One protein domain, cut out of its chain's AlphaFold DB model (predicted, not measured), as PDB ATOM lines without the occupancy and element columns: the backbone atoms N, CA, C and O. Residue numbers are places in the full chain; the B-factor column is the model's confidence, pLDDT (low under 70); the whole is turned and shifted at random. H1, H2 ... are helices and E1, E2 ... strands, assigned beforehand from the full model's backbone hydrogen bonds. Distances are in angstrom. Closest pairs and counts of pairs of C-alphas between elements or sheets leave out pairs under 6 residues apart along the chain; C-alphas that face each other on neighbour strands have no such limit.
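Overview. This is residues 38 to 156 of the 327 residues of an uncharacterized protein of Variovorax sp. Sphag1AA (UniProt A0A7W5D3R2). A long, twisted sheet of four strands has two helices packed on one of its faces: H1, the shorter, near one end of the sheet, and H3, the long one, which runs back along the length of the domain. H1 and H3 cross at a slant, and H2, a single short turn, sits by the beginning of H3 and only grazes the sheet. The printed part has 119 residues with three named helices and four named strands, in the order H1 E1 E2 E3 E4 H2 H3; the class is mixed, helices and strands, and the sheet, in the order E1 E2 E3 E4, is antiparallel throughout. The whole is compact, with a radius of gyration of the C-alphas of 15.5 A, and only just elongated, with spans of 51 by 31 by 17 A.

Along the chain. H1 takes residues 44 to 57, from C-alpha 44 at (189.546, 155.146, 285.160), and is 19.5 A long. E1, residues 61 to 67, measures 18.4 A and E2, residues 73 to 83, 31.1 A. E3, residues 86 to 100, is the longest strand at 43.1 A, from C-alpha 86 at (195.929, 186.862, 305.712). E4, residues 106 to 115, measures 22.8 A. H2 is residues 119 to 122. H3, residues 127 to 151, is the longest helix at 35.8 A and ends with C-alpha 151 at (199.930, 164.037, 279.808).

Arrangement. The strands form a meander, each the antiparallel neighbour of the one before, and E1 and E2, E2 and E3, and E3 and E4 are hairpins. E1 and E2 stand at 154 degrees between their directions, with N 63 and O 76 at 2.8 A, within hydrogen-bond range. E2 and E3 stand at 161 degrees, with N 79 and O 90 at 2.9 A and N 92 and O 77 at 2.9 A. E3 and E4 stand at 157 degrees, with N 97 and O 110 at 2.9 A. E1 and E4 are the edge strands and are apart. Together H1, H3 and the sheet make two layers, the helices being on one face of the sheet. H1 is on the sheet; its closest C-alphas to E4 are those of Val 44 and Cys 106, 5.7 A apart, and to E1 those of Glu 56 and Leu 62, 7.1 A apart. H3 is also on the sheet, but its height over the sheet is 0.3 A, at the sheet's level; its closest C-alphas to E2 are those of Val 81 and Val 133, 6.0 A apart. H1 and H3 touch, with residues 140 to 151 of H3 alone, at a steep tilt of 38 degrees, opposite ways; the closest C-alphas are those of Ala 54 and Ala 144, 4.8 A apart. H2 is close to H3 but not clearly touching, the closest C-alphas being those of Leu 122 and Gln 130, 6.1 A apart. H1 and H2 are apart. Every O i to N i+4 pair is within hydrogen-bond range in H1 and 20 of 21 are in H3, while H2 is too short for such a pair.

Size, cuts and confidence. The two C-alphas farthest apart are those of Lys 85 and Arg 102, at 52.0 A, while those of Ile 38 and Met 156, the first and last printed residues, are 5.8 A apart. Residues 38 to 39 pair with residues 109 to 110 of E4, antiparallel. The links between the named elements are tight, and the printed part has no cut. Mean pLDDT of the printed part is 89.8 and no printed residue is under 70; H2 has a mean of 78.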
ATOM      1  N   ILE A  38     187.433 164.591 276.041       95.94
ATOM      2  CA  ILE A  38     186.914 163.228 276.141       95.94
ATOM      3  C   ILE A  38     188.113 162.286 276.129       95.94
ATOM      4  O   ILE A  38     188.971 162.399 275.258       95.94
ATOM      5  N   TYR A  39     188.165 161.367 277.086       96.00
ATOM      6  CA  TYR A  39     189.202 160.347 277.193       96.00
ATOM      7  C   TYR A  39     188.614 158.960 276.969       96.00
ATOM      8  O   TYR A  39     187.566 158.615 277.522       96.00
ATOM      9  N   GLN A  40     189.312 158.154 276.181       95.31
ATOM     10  CA  GLN A  40     188.917 156.808 275.790       95.31
ATOM     11  C   GLN A  40     190.064 155.840 276.058       95.31
ATOM     12  O   GLN A  40     191.239 156.187 275.967       95.31
ATOM     13  N   ASN A  41     189.725 154.597 276.392       93.25
ATOM     14  CA  ASN A  41     190.677 153.498 276.536       93.25
ATOM     15  C   ASN A  41     191.779 153.707 277.605       93.25
ATOM     16  O   ASN A  41     192.709 152.912 277.683       93.25
ATOM     17  N   ILE A  42     191.684 154.704 278.485       95.44
ATOM     18  CA  ILE A  42     192.517 154.844 279.694       95.44
ATOM     19  C   ILE A  42     191.833 154.155 280.882       95.44
ATOM     20  O   ILE A  42     190.605 154.148 280.952       95.44
ATOM     21  N   LYS A  43     192.575 153.545 281.819       96.12
ATOM     22  CA  LYS A  43     191.954 153.036 283.057       96.12
ATOM     23  C   LYS A  43     191.378 154.208 283.846       96.12
ATOM     24  O   LYS A  43     192.015 155.251 283.941       96.12
ATOM     25  N   VAL A  44     190.208 154.034 284.453       93.44
ATOM     26  CA  VAL A  44     189.546 155.146 285.160       93.44
ATOM     27  C   VAL A  44     190.396 155.674 286.318       93.44
ATOM     28  O   VAL A  44     190.441 156.878 286.538       93.44
ATOM     29  N   ASP A  45     191.136 154.807 287.008       94.06
ATOM     30  CA  ASP A  45     192.053 155.236 288.071       94.06
ATOM     31  C   ASP A  45     193.256 156.034 287.540       94.06
ATOM     32  O   ASP A  45     193.729 156.948 288.212       94.06
ATOM     33  N   ASP A  46     193.716 155.755 286.317       96.19
ATOM     34  CA  ASP A  46     194.768 156.545 285.667       96.19
ATOM     35  C   ASP A  46     194.215 157.889 285.170       96.19
ATOM     36  O   ASP A  46     194.888 158.907 285.296       96.19
ATOM     37  N   PHE A  47     192.964 157.927 284.693       95.75
ATOM     38  CA  PHE A  47     192.261 159.177 284.381       95.75
ATOM     39  C   PHE A  47     192.064 160.050 285.629       95.75
ATOM     40  O   PHE A  47     192.350 161.245 285.600       95.75
ATOM     41  N   ARG A  48     191.649 159.456 286.755       95.88
ATOM     42  CA  ARG A  48     191.572 160.141 288.054       95.88
ATOM     43  C   ARG A  48     192.918 160.729 288.450       95.88
ATOM     44  O   ARG A  48     192.983 161.905 288.788       95.88
ATOM     45  N   ARG A  49     193.989 159.929 288.375       96.88
ATOM     46  CA  ARG A  49     195.351 160.368 288.713       96.88
ATOM     47  C   ARG A  49     195.836 161.490 287.796       96.88
ATOM     48  O   ARG A  49     196.444 162.428 288.289       96.88
ATOM     49  N   LEU A  50     195.530 161.418 286.499       97.44
ATOM     50  CA  LEU A  50     195.828 162.471 285.526       97.44
ATOM     51  C   LEU A  50     195.180 163.801 285.931       97.44
ATOM     52  O   LEU A  50     195.856 164.825 285.966       97.44
ATOM     53  N   VAL A  51     193.879 163.788 286.239       97.19
ATOM     54  CA  VAL A  51     193.150 165.012 286.596       97.19
ATOM     55  C   VAL A  51     193.604 165.527 287.960       97.19
ATOM     56  O   VAL A  51     194.049 166.664 288.053       97.19
ATOM     57  N   ILE A  52     193.526 164.700 289.005       97.69
ATOM     58  CA  ILE A  52     193.867 165.097 290.380       97.69
ATOM     59  C   ILE A  52     195.325 165.550 290.463       97.69
ATOM     60  O   ILE A  52     195.583 166.654 290.936       97.69
ATOM     61  N   GLY A  53     196.252 164.756 289.922       97.81
ATOM     62  CA  GLY A  53     197.680 165.060 289.957       97.81
ATOM     63  C   GLY A  53     198.021 166.369 289.251       97.81
ATOM     64  O   GLY A  53     198.823 167.139 289.754       97.81
ATOM     65  N   ALA A  54     197.362 166.698 288.136       98.00
ATOM     66  CA  ALA A  54     197.610 167.970 287.458       98.00
ATOM     67  C   ALA A  54     197.168 169.201 288.271       98.00
ATOM     68  O   ALA A  54     197.815 170.251 288.196       98.00
ATOM     69  N   PHE A  55     196.081 169.087 289.042       97.75
ATOM     70  CA  PHE A  55     195.659 170.142 289.966       97.75
ATOM     71  C   PHE A  55     196.583 170.209 291.188       97.75
ATOM     72  O   PHE A  55     197.004 171.306 291.557       97.75
ATOM     73  N   GLU A  56     196.977 169.069 291.755       97.62
ATOM     74  CA  GLU A  56     197.936 169.012 292.868       97.62
ATOM     75  C   GLU A  56     199.301 169.604 292.495       97.62
ATOM     76  O   GLU A  56     199.807 170.480 293.197       97.62
ATOM     77  N   ASP A  57     199.832 169.254 291.322       97.31
ATOM     78  CA  ASP A  57     201.074 169.814 290.774       97.31
ATOM     79  C   ASP A  57     200.976 171.326 290.506       97.31
ATOM     80  O   ASP A  57     201.985 172.032 290.451       97.31
ATOM     81  N   SER A  58     199.756 171.849 290.350       96.12
ATOM     82  CA  SER A  58     199.496 173.283 290.181       96.12
ATOM     83  C   SER A  58     199.289 174.027 291.506       96.12
ATOM     84  O   SER A  58     199.098 175.245 291.479       96.12
ATOM     85  N   GLY A  59     199.369 173.326 292.644       95.88
ATOM     86  CA  GLY A  59     199.290 173.879 294.001       95.88
ATOM     87  C   GLY A  59     197.937 173.708 294.695       95.88
ATOM     88  O   GLY A  59     197.763 174.193 295.812       95.88
ATOM     89  N   PHE A  60     196.971 173.039 294.065       96.94
ATOM     90  CA  PHE A  60     195.686 172.732 294.693       96.94
ATOM     91  C   PHE A  60     195.817 171.550 295.656       96.94
ATOM     92  O   PHE A  60     196.576 170.624 295.420       96.94
ATOM     93  N   SER A  61     195.051 171.543 296.742       97.19
ATOM     94  CA  SER A  61     194.983 170.401 297.660       97.19
ATOM     95  C   SER A  61     193.637 169.712 297.516       97.19
ATOM     96  O   SER A  61     192.602 170.351 297.705       97.19
ATOM     97  N   LEU A  62     193.621 168.423 297.171       97.31
ATOM     98  CA  LEU A  62     192.374 167.666 297.082       97.31
ATOM     99  C   LEU A  62     191.725 167.568 298.471       97.31
ATOM    100  O   LEU A  62     192.331 167.079 299.423       97.31
ATOM    101  N   THR A  63     190.475 168.009 298.586       95.69
ATOM    102  CA  THR A  63     189.723 167.993 299.848       95.69
ATOM    103  C   THR A  63     188.682 166.891 299.879       95.69
ATOM    104  O   THR A  63     188.452 166.277 300.921       95.69
ATOM    105  N   THR A  64     187.999 166.629 298.763       95.44
ATOM    106  CA  THR A  64     186.903 165.654 298.728       95.44
ATOM    107  C   THR A  64     186.678 165.126 297.318       95.44
ATOM    108  O   THR A  64     186.779 165.861 296.339       95.44
ATOM    109  N   ILE A  65     186.296 163.853 297.222       94.00
ATOM    110  CA  ILE A  65     185.737 163.254 296.008       94.00
ATOM    111  C   ILE A  65     184.288 162.874 296.308       94.00
ATOM    112  O   ILE A  65     184.032 162.090 297.220       94.00
ATOM    113  N   ALA A  66     183.340 163.423 295.555       91.56
ATOM    114  CA  ALA A  66     181.913 163.173 295.746       91.56
ATOM    115  C   ALA A  66     181.247 162.746 294.437       91.56
ATOM    116  O   ALA A  66     181.594 163.237 293.368       91.56
ATOM    117  N   LYS A  67     180.254 161.856 294.510       87.19
ATOM    118  CA  LYS A  67     179.363 161.580 293.376       87.19
ATOM    119  C   LYS A  67     178.113 162.441 293.481       87.19
ATOM    120  O   LYS A  67     177.498 162.536 294.540       87.19
ATOM    121  N   THR A  68     177.746 163.063 292.371       81.44
ATOM    122  CA  THR A  68     176.506 163.828 292.235       81.44
ATOM    123  C   THR A  68     175.336 162.909 291.897       81.44
ATOM    124  O   THR A  68     175.526 161.755 291.511       81.44
ATOM    125  N   LYS A  69     174.114 163.437 292.026       75.81
ATOM    126  CA  LYS A  69     172.881 162.724 291.659       75.81
ATOM    127  C   LYS A  69     172.838 162.342 290.174       75.81
ATOM    128  O   LYS A  69     172.246 161.324 289.846       75.81
ATOM    129  N   ASP A  70     173.533 163.096 289.323       73.62
ATOM    130  CA  ASP A  70     173.633 162.858 287.876       73.62
ATOM    131  C   ASP A  70     174.801 161.917 287.514       73.62
ATOM    132  O   ASP A  70     175.328 161.959 286.403       73.62
ATOM    133  N   GLU A  71     175.286 161.135 288.484       74.00
ATOM    134  CA  GLU A  71     176.427 160.211 288.385       74.00
ATOM    135  C   GLU A  71     177.777 160.846 287.986       74.00
ATOM    136  O   GLU A  71     178.791 160.151 287.882       74.00
ATOM    137  N   ALA A  72     177.848 162.172 287.835       84.25
ATOM    138  CA  ALA A  72     179.113 162.879 287.672       84.25
ATOM    139  C   ALA A  72     179.911 162.839 288.981       84.25
ATOM    140  O   ALA A  72     179.357 163.021 290.069       84.25
ATOM    141  N   THR A  73     181.219 162.638 288.873       91.94
ATOM    142  CA  THR A  73     182.149 162.710 290.000       91.94
ATOM    143  C   THR A  73     182.706 164.129 290.097       91.94
ATOM    144  O   THR A  73     183.085 164.734 289.097       91.94
ATOM    145  N   GLN A  74     182.715 164.675 291.305       93.62
ATOM    146  CA  GLN A  74     183.274 165.974 291.649       93.62
ATOM    147  C   GLN A  74     184.560 165.767 292.435       93.62
ATOM    148  O   GLN A  74     184.542 165.136 293.493       93.62
ATOM    149  N   TYR A  75     185.649 166.335 291.936       95.62
ATOM    150  CA  TYR A  75     186.882 166.510 292.687       95.62
ATOM    151  C   TYR A  75     186.882 167.930 293.239       95.62
ATOM    152  O   TYR A  75     186.875 168.898 292.478       95.62
ATOM    153  N   LYS A  76     186.823 168.045 294.561       95.94
ATOM    154  CA  LYS A  76     186.896 169.317 295.266       95.94
ATOM    155  C   LYS A  76     188.320 169.556 295.718       95.94
ATOM    156  O   LYS A  76     188.940 168.666 296.301       95.94
ATOM    157  N   PHE A  77     188.799 170.763 295.486       96.94
ATOM    158  CA  PHE A  77     190.120 171.204 295.877       96.94
ATOM    159  C   PHE A  77     190.032 172.488 296.690       96.94
ATOM    160  O   PHE A  77     189.121 173.291 296.495       96.94
ATOM    161  N   SER A  78     191.011 172.700 297.560       95.50
ATOM    162  CA  SER A  78     191.292 173.997 298.163       95.50
ATOM    163  C   SER A  78     192.562 174.594 297.563       95.50
ATOM    164  O   SER A  78     193.503 173.881 297.211       95.50
ATOM    165  N   TYR A  79     192.597 175.916 297.452       94.19
ATOM    166  CA  TYR A  79     193.785 176.659 297.050       94.19
ATOM    167  C   TYR A  79     193.995 177.828 297.999       94.19
ATOM    168  O   TYR A  79     193.137 178.701 298.110       94.19
ATOM    169  N   SER A  80     195.127 177.842 298.699       93.19
ATOM    170  CA  SER A  80     195.453 178.905 299.649       93.19
ATOM    171  C   SER A  80     196.263 180.003 298.967       93.19
ATOM    172  O   SER A  80     197.367 179.760 298.486       93.19
ATOM    173  N   VAL A  81     195.727 181.220 298.962       88.88
ATOM    174  CA  VAL A  81     196.397 182.429 298.487       88.88
ATOM    175  C   VAL A  81     196.801 183.271 299.700       88.88
ATOM    176  O   VAL A  81     195.928 183.677 300.476       88.88
ATOM    177  N   PRO A  82     198.099 183.540 299.905       85.19
ATOM    178  CA  PRO A  82     198.512 184.571 300.843       85.19
ATOM    179  C   PRO A  82     198.108 185.934 300.273       85.19
ATOM    180  O   PRO A  82     198.544 186.293 299.186       85.19
ATOM    181  N   VAL A  83     197.268 186.663 301.007       79.12
ATOM    182  CA  VAL A  83     196.795 188.002 300.647       79.12
ATOM    183  C   VAL A  83     197.183 188.970 301.757       79.12
ATOM    184  O   VAL A  83     196.617 188.955 302.860       79.12
ATOM    185  N   GLY A  84     198.228 189.760 301.515       74.62
ATOM    186  CA  GLY A  84     198.885 190.556 302.552       74.62
ATOM    187  C   GLY A  84     199.310 189.713 303.770       74.62
ATOM    188  O   GLY A  84     200.187 188.858 303.682       74.62
ATOM    189  N   LYS A  85     198.703 189.966 304.943       76.75
ATOM    190  CA  LYS A  85     198.958 189.211 306.195       76.75
ATOM    191  C   LYS A  85     197.962 188.072 306.453       76.75
ATOM    192  O   LYS A  85     198.036 187.429 307.499       76.75
ATOM    193  N   LYS A  86     196.988 187.867 305.567       83.94
ATOM    194  CA  LYS A  86     195.929 186.862 305.712       83.94
ATOM    195  C   LYS A  86     196.135 185.753 304.690       83.94
ATOM    196  O   LYS A  86     196.784 185.948 303.671       83.94
ATOM    197  N   VAL A  87     195.555 184.589 304.950       87.38
ATOM    198  CA  VAL A  87     195.448 183.519 303.955       87.38
ATOM    199  C   VAL A  87     193.985 183.402 303.568       87.38
ATOM    200  O   VAL A  87     193.115 183.282 304.432       87.38
ATOM    201  N   ARG A  88     193.712 183.474 302.269       86.62
ATOM    202  CA  ARG A  88     192.396 183.215 301.691       86.62
ATOM    203  C   ARG A  88     192.428 181.834 301.060       86.62
ATOM    204  O   ARG A  88     193.347 181.533 300.310       86.62
ATOM    205  N   SER A  89     191.447 180.999 301.370       87.25
ATOM    206  CA  SER A  89     191.278 179.716 300.691       87.25
ATOM    207  C   SER A  89     190.158 179.855 299.678       87.25
ATOM    208  O   SER A  89     189.103 180.371 300.041       87.25
ATOM    209  N   ALA A  90     190.379 179.361 298.465       88.69
ATOM    210  CA  ALA A  90     189.331 179.206 297.469       88.69
ATOM    211  C   ALA A  90     188.966 177.733 297.271       88.69
ATOM    212  O   ALA A  90     189.854 176.875 297.299       88.69
ATOM    213  N   GLU A  91     187.679 177.439 297.081       91.69
ATOM    214  CA  GLU A  91     187.200 176.110 296.683       91.69
ATOM    215  C   GLU A  91     187.140 176.019 295.154       91.69
ATOM    216  O   GLU A  91     186.491 176.823 294.495       91.69
ATOM    217  N   LEU A  92     187.772 174.992 294.587       93.00
ATOM    218  CA  LEU A  92     187.655 174.653 293.172       93.00
ATOM    219  C   LEU A  92     186.976 173.291 293.026       93.00
ATOM    220  O   LEU A  92     187.356 172.323 293.682       93.00
ATOM    221  N   VAL A  93     186.004 173.186 292.126       93.44
ATOM    222  CA  VAL A  93     185.280 171.948 291.840       93.44
ATOM    223  C   VAL A  93     185.498 171.547 290.391       93.44
ATOM    224  O   VAL A  93     185.036 172.208 289.467       93.44
ATOM    225  N   VAL A  94     186.156 170.414 290.176       93.38
ATOM    226  CA  VAL A  94     186.334 169.820 288.849       93.38
ATOM    227  C   VAL A  94     185.326 168.696 288.688       93.38
ATOM    228  O   VAL A  94     185.306 167.742 289.467       93.38
ATOM    229  N   ARG A  95     184.466 168.802 287.674       91.69
ATOM    230  CA  ARG A  95     183.470 167.774 287.358       91.69
ATOM    231  C   ARG A  95     183.989 166.845 286.272       91.69
ATOM    232  O   ARG A  95     184.483 167.300 285.240       91.69
ATOM    233  N   VAL A  96     183.796 165.549 286.473       93.00
ATOM    234  CA  VAL A  96     184.068 164.526 285.466       93.00
ATOM    235  C   VAL A  96     182.920 163.525 285.366       93.00
ATOM    236  O   VAL A  96     182.237 163.238 286.347       93.00
ATOM    237  N   ASN A  97     182.707 162.958 284.183       91.69
ATOM    238  CA  ASN A  97     181.836 161.796 284.009       91.69
ATOM    239  C   ASN A  97     182.719 160.590 283.700       91.69
ATOM    240  O   ASN A  97     183.383 160.567 282.670       91.69
ATOM    241  N   GLU A  98     182.741 159.603 284.588       89.75
ATOM    242  CA  GLU A  98     183.609 158.430 284.480       89.75
ATOM    243  C   GLU A  98     182.856 157.255 283.839       89.75
ATOM    244  O   GLU A  98     182.567 156.264 284.510       89.75
ATOM    245  N   ASN A  99     182.495 157.348 282.553       88.69
ATOM    246  CA  ASN A  99     181.761 156.258 281.902       88.69
ATOM    247  C   ASN A  99     182.704 155.089 281.613       88.69
ATOM    248  O   ASN A  99     183.560 155.171 280.725       88.69
ATOM    249  N   GLN A 100     182.536 154.007 282.369       89.62
ATOM    250  CA  GLN A 100     183.437 152.860 282.352       89.62
ATOM    251  C   GLN A 100     182.907 151.735 281.456       89.62
ATOM    252  O   GLN A 100     181.707 151.464 281.422       89.62
ATOM    253  N   ASP A 101     183.811 151.049 280.764       89.38
ATOM    254  CA  ASP A 101     183.540 149.765 280.133       89.38
ATOM    255  C   ASP A 101     183.616 148.609 281.155       89.38
ATOM    256  O   ASP A 101     183.921 148.790 282.339       89.38
ATOM    257  N   ARG A 102     183.379 147.377 280.689       89.75
ATOM    258  CA  ARG A 102     183.459 146.167 281.532       89.75
ATOM    259  C   ARG A 102     184.854 145.919 282.127       89.75
ATOM    260  O   ARG A 102     184.966 145.191 283.108       89.75
ATOM    261  N   ASN A 103     185.896 146.528 281.565       91.19
ATOM    262  CA  ASN A 103     187.288 146.403 281.991       91.19
ATOM    263  C   ASN A 103     187.738 147.571 282.888       91.19
ATOM    264  O   ASN A 103     188.938 147.716 283.133       91.19
ATOM    265  N   LYS A 104     186.802 148.404 283.378       91.75
ATOM    266  CA  LYS A 104     187.079 149.619 284.171       91.75
ATOM    267  C   LYS A 104     187.943 150.647 283.424       91.75
ATOM    268  O   LYS A 104     188.660 151.445 284.038       91.75
ATOM    269  N   ARG A 105     187.909 150.625 282.091       94.50
ATOM    270  CA  ARG A 105     188.515 151.647 281.233       94.50
ATOM    271  C   ARG A 105     187.456 152.660 280.842       94.50
ATOM    272  O   ARG A 105     186.271 152.354 280.807       94.50
ATOM    273  N   CYS A 106     187.883 153.868 280.534       93.38
ATOM    274  CA  CYS A 106     187.019 154.903 280.010       93.38
ATOM    275  C   CYS A 106     186.460 154.476 278.649       93.38
ATOM    276  O   CYS A 106     187.196 154.433 277.664       93.38
ATOM    277  N   ALA A 107     185.160 154.180 278.598       91.75
ATOM    278  CA  ALA A 107     184.423 154.098 277.343       91.75
ATOM    279  C   ALA A 107     184.297 155.504 276.747       91.75
ATOM    280  O   ALA A 107     184.611 155.699 275.583       91.75
ATOM    281  N   ASN A 108     183.901 156.476 277.578       92.00
ATOM    282  CA  ASN A 108     183.982 157.913 277.308       92.00
ATOM    283  C   ASN A 108     184.041 158.662 278.645       92.00
ATOM    284  O   ASN A 108     183.005 158.955 279.242       92.00
ATOM    285  N   CYS A 109     185.241 158.953 279.140       94.88
ATOM    286  CA  CYS A 109     185.396 159.784 280.329       94.88
ATOM    287  C   CYS A 109     185.417 161.258 279.930       94.88
ATOM    288  O   CYS A 109     186.268 161.678 279.149       94.88
ATOM    289  N   PHE A 110     184.490 162.049 280.459       94.00
ATOM    290  CA  PHE A 110     184.370 163.465 280.120       94.00
ATOM    291  C   PHE A 110     185.015 164.316 281.206       94.00
ATOM    292  O   PHE A 110     184.588 164.265 282.358       94.00
ATOM    293  N   LEU A 111     186.002 165.127 280.833       94.56
ATOM    294  CA  LEU A 111     186.524 166.204 281.669       94.56
ATOM    295  C   LEU A 111     185.695 167.464 281.423       94.56
ATOM    296  O   LEU A 111     185.513 167.848 280.269       94.56
ATOM    297  N   ARG A 112     185.206 168.126 282.473       91.31
ATOM    298  CA  ARG A 112     184.500 169.413 282.364       91.31
ATOM    299  C   ARG A 112     185.356 170.567 282.883       91.31
ATOM    300  O   ARG A 112     186.434 170.357 283.434       91.31
ATOM    301  N   LEU A 113     184.870 171.790 282.671       86.75
ATOM    302  CA  LEU A 113     185.485 172.994 283.222       86.75
ATOM    303  C   LEU A 113     185.473 172.955 284.755       86.75
ATOM    304  O   LEU A 113     184.559 172.401 285.368       86.75
ATOM    305  N   ALA A 114     186.505 173.549 285.347       88.44
ATOM    306  CA  ALA A 114     186.600 173.719 286.786       88.44
ATOM    307  C   ALA A 114     185.751 174.917 287.224       88.44
ATOM    308  O   ALA A 114     185.854 175.985 286.619       88.44
ATOM    309  N   GLU A 115     184.934 174.724 288.252       88.00
ATOM    310  CA  GLU A 115     184.038 175.692 288.886       88.00
ATOM    311  C   GLU A 115     184.688 176.299 290.127       88.00
ATOM    312  O   GLU A 115     185.287 175.575 290.913       88.00
ATOM    313  N   LEU A 116     184.528 177.609 290.319       87.38
ATOM    314  CA  LEU A 116     184.847 178.321 291.561       87.38
ATOM    315  C   LEU A 116     183.519 178.698 292.236       87.38
ATOM    316  O   LEU A 116     182.935 179.724 291.878       87.38
ATOM    317  N   PRO A 117     182.964 177.866 293.140       85.12
ATOM    318  CA  PRO A 117     181.662 178.133 293.755       85.12
ATOM    319  C   PRO A 117     181.648 179.416 294.595       85.12
ATOM    320  O   PRO A 117     180.606 180.042 294.759       85.12
ATOM    321  N   ASP A 118     182.809 179.808 295.109       81.56
ATOM    322  CA  ASP A 118     183.039 181.004 295.912       81.56
ATOM    323  C   ASP A 118     183.370 182.249 295.079       81.56
ATOM    324  O   ASP A 118     183.626 183.306 295.652       81.56
ATOM    325  N   LEU A 119     183.316 182.174 293.740       79.00
ATOM    326  CA  LEU A 119     183.659 183.294 292.861       79.00
ATOM    327  C   LEU A 119     182.889 184.574 293.210       79.00
ATOM    328  O   LEU A 119     183.477 185.650 293.205       79.00
ATOM    329  N   ALA A 120     181.601 184.466 293.552       78.44
ATOM    330  CA  ALA A 120     180.796 185.619 293.961       78.44
ATOM    331  C   ALA A 120     181.353 186.283 295.233       78.44
ATOM    332  O   ALA A 120     181.503 187.497 295.283       78.44
ATOM    333  N   THR A 121     181.743 185.490 296.231       79.06
ATOM    334  CA  THR A 121     182.367 185.993 297.462       79.06
ATOM    335  C   THR A 121     183.753 186.572 297.193       79.06
ATOM    336  O   THR A 121     184.124 187.585 297.781       79.06
ATOM    337  N   LEU A 122     184.519 185.974 296.274       76.19
ATOM    338  CA  LEU A 122     185.795 186.536 295.836       76.19
ATOM    339  C   LEU A 122     185.600 187.900 295.161       76.19
ATOM    340  O   LEU A 122     186.404 188.794 295.388       76.19
ATOM    341  N   GLN A 123     184.516 188.094 294.408       74.12
ATOM    342  CA  GLN A 123     184.162 189.363 293.757       74.12
ATOM    343  C   GLN A 123     183.669 190.455 294.720       74.12
ATOM    344  O   GLN A 123     183.562 191.615 294.322       74.12
ATOM    345  N   GLU A 124     183.387 190.116 295.978       76.75
ATOM    346  CA  GLU A 124     183.035 191.078 297.031       76.75
ATOM    347  C   GLU A 124     184.258 191.592 297.807       76.75
ATOM    348  O   GLU A 124     184.144 192.538 298.589       76.75
ATOM    349  N   LEU A 125     185.436 190.984 297.619       74.94
ATOM    350  CA  LEU A 125     186.652 191.394 298.321       74.94
ATOM    351  C   LEU A 125     187.097 192.806 297.895       74.94
ATOM    352  O   LEU A 125     186.748 193.264 296.805       74.94
ATOM    353  N   PRO A 126     187.911 193.513 298.700       75.19
ATOM    354  CA  PRO A 126     188.615 194.693 298.217       75.19
ATOM    355  C   PRO A 126     189.373 194.366 296.931       75.19
ATOM    356  O   PRO A 126     189.917 193.273 296.794       75.19
ATOM    357  N   TRP A 127     189.427 195.310 295.996       70.62
ATOM    358  CA  TRP A 127     190.010 195.087 294.670       70.62
ATOM    359  C   TRP A 127     191.408 194.435 294.704       70.62
ATOM    360  O   TRP A 127     191.685 193.522 293.932       70.62
ATOM    361  N   MET A 128     192.248 194.854 295.656       72.25
ATOM    362  CA  MET A 128     193.572 194.281 295.937       72.25
ATOM    363  C   MET A 128     193.528 192.777 296.213       72.25
ATOM    364  O   MET A 128     194.252 191.997 295.598       72.25
ATOM    365  N   ASP A 129     192.645 192.375 297.124       79.00
ATOM    366  CA  ASP A 129     192.436 190.982 297.492       79.00
ATOM    367  C   ASP A 129     191.885 190.204 296.284       79.00
ATOM    368  O   ASP A 129     192.344 189.095 296.018       79.00
ATOM    369  N   GLN A 130     190.950 190.784 295.512       78.12
ATOM    370  CA  GLN A 130     190.427 190.148 294.290       78.12
ATOM    371  C   GLN A 130     191.543 189.860 293.291       78.12
ATOM    372  O   GLN A 130     191.616 188.772 292.722       78.12
ATOM    373  N   TYR A 131     192.414 190.844 293.086       76.00
ATOM    374  CA  TYR A 131     193.534 190.768 292.172       76.00
ATOM    375  C   TYR A 131     194.539 189.695 292.564       76.00
ATOM    376  O   TYR A 131     194.881 188.858 291.730       76.00
ATOM    377  N   GLU A 132     195.019 189.717 293.812       79.44
ATOM    378  CA  GLU A 132     195.990 188.732 294.287       79.44
ATOM    379  C   GLU A 132     195.390 187.328 294.199       79.44
ATOM    380  O   GLU A 132     196.007 186.414 293.653       79.44
ATOM    381  N   VAL A 133     194.138 187.159 294.623       84.31
ATOM    382  CA  VAL A 133     193.453 185.871 294.529       84.31
ATOM    383  C   VAL A 133     193.318 185.403 293.075       84.31
ATOM    384  O   VAL A 133     193.732 184.287 292.750       84.31
ATOM    385  N   ALA A 134     192.812 186.248 292.176       81.81
ATOM    386  CA  ALA A 134     192.638 185.910 290.764       81.81
ATOM    387  C   ALA A 134     193.976 185.610 290.065       81.81
ATOM    388  O   ALA A 134     194.087 184.619 289.337       81.81
ATOM    389  N   GLY A 135     195.002 186.422 290.328       81.62
ATOM    390  CA  GLY A 135     196.347 186.281 289.770       81.62
ATOM    391  C   GLY A 135     197.087 185.028 290.237       81.62
ATOM    392  O   GLY A 135     198.043 184.607 289.587       81.62
ATOM    393  N   HIS A 136     196.641 184.386 291.316       86.94
ATOM    394  CA  HIS A 136     197.152 183.084 291.740       86.94
ATOM    395  C   HIS A 136     196.293 181.920 291.227       86.94
ATOM    396  O   HIS A 136     196.840 180.951 290.692       86.94
ATOM    397  N   ILE A 137     194.967 182.013 291.363       89.75
ATOM    398  CA  ILE A 137     194.045 180.907 291.073       89.75
ATOM    399  C   ILE A 137     193.947 180.625 289.576       89.75
ATOM    400  O   ILE A 137     194.175 179.488 289.162       89.75
ATOM    401  N   PHE A 138     193.630 181.623 288.745       88.81
ATOM    402  CA  PHE A 138     193.374 181.370 287.322       88.81
ATOM    403  C   PHE A 138     194.611 180.827 286.592       88.81
ATOM    404  O   PHE A 138     194.477 179.815 285.904       88.81
ATOM    405  N   PRO A 139     195.833 181.360 286.807       89.12
ATOM    406  CA  PRO A 139     197.035 180.743 286.252       89.12
ATOM    407  C   PRO A 139     197.274 179.309 286.724       89.12
ATOM    408  O   PRO A 139     197.841 178.513 285.979       89.12
ATOM    409  N   ALA A 140     196.903 178.972 287.963       93.06
ATOM    410  CA  ALA A 140     197.029 177.608 288.466       93.06
ATOM    411  C   ALA A 140     196.037 176.660 287.773       93.06
ATOM    412  O   ALA A 140     196.427 175.562 287.383       93.06
ATOM    413  N   ILE A 141     194.794 177.100 287.540       93.25
ATOM    414  CA  ILE A 141     193.803 176.353 286.748       93.25
ATOM    415  C   ILE A 141     194.317 176.149 285.312       93.25
ATOM    416  O   ILE A 141     194.294 175.027 284.805       93.25
ATOM    417  N   ASP A 142     194.837 177.204 284.678       92.44
ATOM    418  CA  ASP A 142     195.364 177.142 283.310       92.44
ATOM    419  C   ASP A 142     196.535 176.154 283.194       92.44
ATOM    420  O   ASP A 142     196.565 175.326 282.279       92.44
ATOM    421  N   ARG A 143     197.465 176.167 284.162       95.38
ATOM    422  CA  ARG A 143     198.561 175.184 284.236       95.38
ATOM    423  C   ARG A 143     198.048 173.754 284.400       95.38
ATOM    424  O   ARG A 143     198.545 172.867 283.705       95.38
ATOM    425  N   ALA A 144     197.047 173.533 285.253       97.00
ATOM    426  CA  ALA A 144     196.469 172.208 285.462       97.00
ATOM    427  C   ALA A 144     195.856 171.663 284.164       97.00
ATOM    428  O   ALA A 144     196.189 170.558 283.739       97.00
ATOM    429  N   PHE A 145     195.031 172.448 283.464       96.12
ATOM    430  CA  PHE A 145     194.452 172.015 282.188       96.12
ATOM    431  C   PHE A 145     195.505 171.834 281.088       96.12
ATOM    432  O   PHE A 145     195.420 170.871 280.322       96.12
ATOM    433  N   ALA A 146     196.524 172.694 281.019       95.69
ATOM    434  CA  ALA A 146     197.632 172.522 280.081       95.69
ATOM    435  C   ALA A 146     198.387 171.203 280.322       95.69
ATOM    436  O   ALA A 146     198.720 170.504 279.359       95.69
ATOM    437  N   LYS A 147     198.604 170.837 281.590       97.50
ATOM    438  CA  LYS A 147     199.227 169.571 281.986       97.50
ATOM    439  C   LYS A 147     198.343 168.366 281.674       97.50
ATOM    440  O   LYS A 147     198.826 167.423 281.056       97.50
ATOM    441  N   ILE A 148     197.047 168.427 281.988       97.50
ATOM    442  CA  ILE A 148     196.079 167.379 281.624       97.50
ATOM    443  C   ILE A 148     196.093 167.130 280.109       97.50
ATOM    444  O   ILE A 148     196.122 165.980 279.675       97.50
ATOM    445  N   ARG A 149     196.120 168.198 279.297       96.69
ATOM    446  CA  ARG A 149     196.215 168.095 277.834       96.69
ATOM    447  C   ARG A 149     197.488 167.377 277.388       96.69
ATOM    448  O   ARG A 149     197.413 166.545 276.490       96.69
ATOM    449  N   ALA A 150     198.635 167.735 277.965       96.38
ATOM    450  CA  ALA A 150     199.928 167.172 277.589       96.38
ATOM    451  C   ALA A 150     200.040 165.693 277.990       96.38
ATOM    452  O   ALA A 150     200.318 164.840 277.149       96.38
ATOM    453  N   ASP A 151     199.748 165.379 279.249       96.56
ATOM    454  CA  ASP A 151     199.930 164.037 279.808       96.56
ATOM    455  C   ASP A 151     198.845 163.059 279.324       96.56
ATOM    456  O   ASP A 151     199.088 161.863 279.155       96.56
ATOM    457  N   GLY A 152     197.637 163.564 279.061       94.44
ATOM    458  CA  GLY A 152     196.493 162.779 278.605       94.44
ATOM    459  C   GLY A 152     196.397 162.600 277.088       94.44
ATOM    460  O   GLY A 152     195.514 161.879 276.621       94.44
ATOM    461  N   GLN A 153     197.285 163.227 276.307       94.38
ATOM    462  CA  GLN A 153     197.157 163.342 274.849       94.38
ATOM    463  C   GLN A 153     196.955 161.993 274.139       94.38
ATOM    464  O   GLN A 153     196.186 161.911 273.184       94.38
ATOM    465  N   SER A 154     197.613 160.931 274.613       93.75
ATOM    466  CA  SER A 154     197.557 159.590 274.007       93.75
ATOM    467  C   SER A 154     196.206 158.879 274.154       93.75
ATOM    468  O   SER A 154     195.897 157.992 273.362       93.75
ATOM    469  N   ALA A 155     195.407 159.258 275.153       94.25
ATOM    470  CA  ALA A 155     194.101 158.669 275.445       94.25
ATOM    471  C   ALA A 155     192.934 159.617 275.130       94.25
ATOM    472  O   ALA A 155     191.777 159.286 275.385       94.25
ATOM    473  N   MET A 156     193.227 160.812 274.623       95.75
ATOM    474  CA  MET A 156     192.231 161.822 274.292       95.75
ATOM    475  C   MET A 156     191.572 161.513 272.942       95.75
ATOM    476  O   MET A 156     192.245 161.133 271.983       95.75
TER     477      MET A 156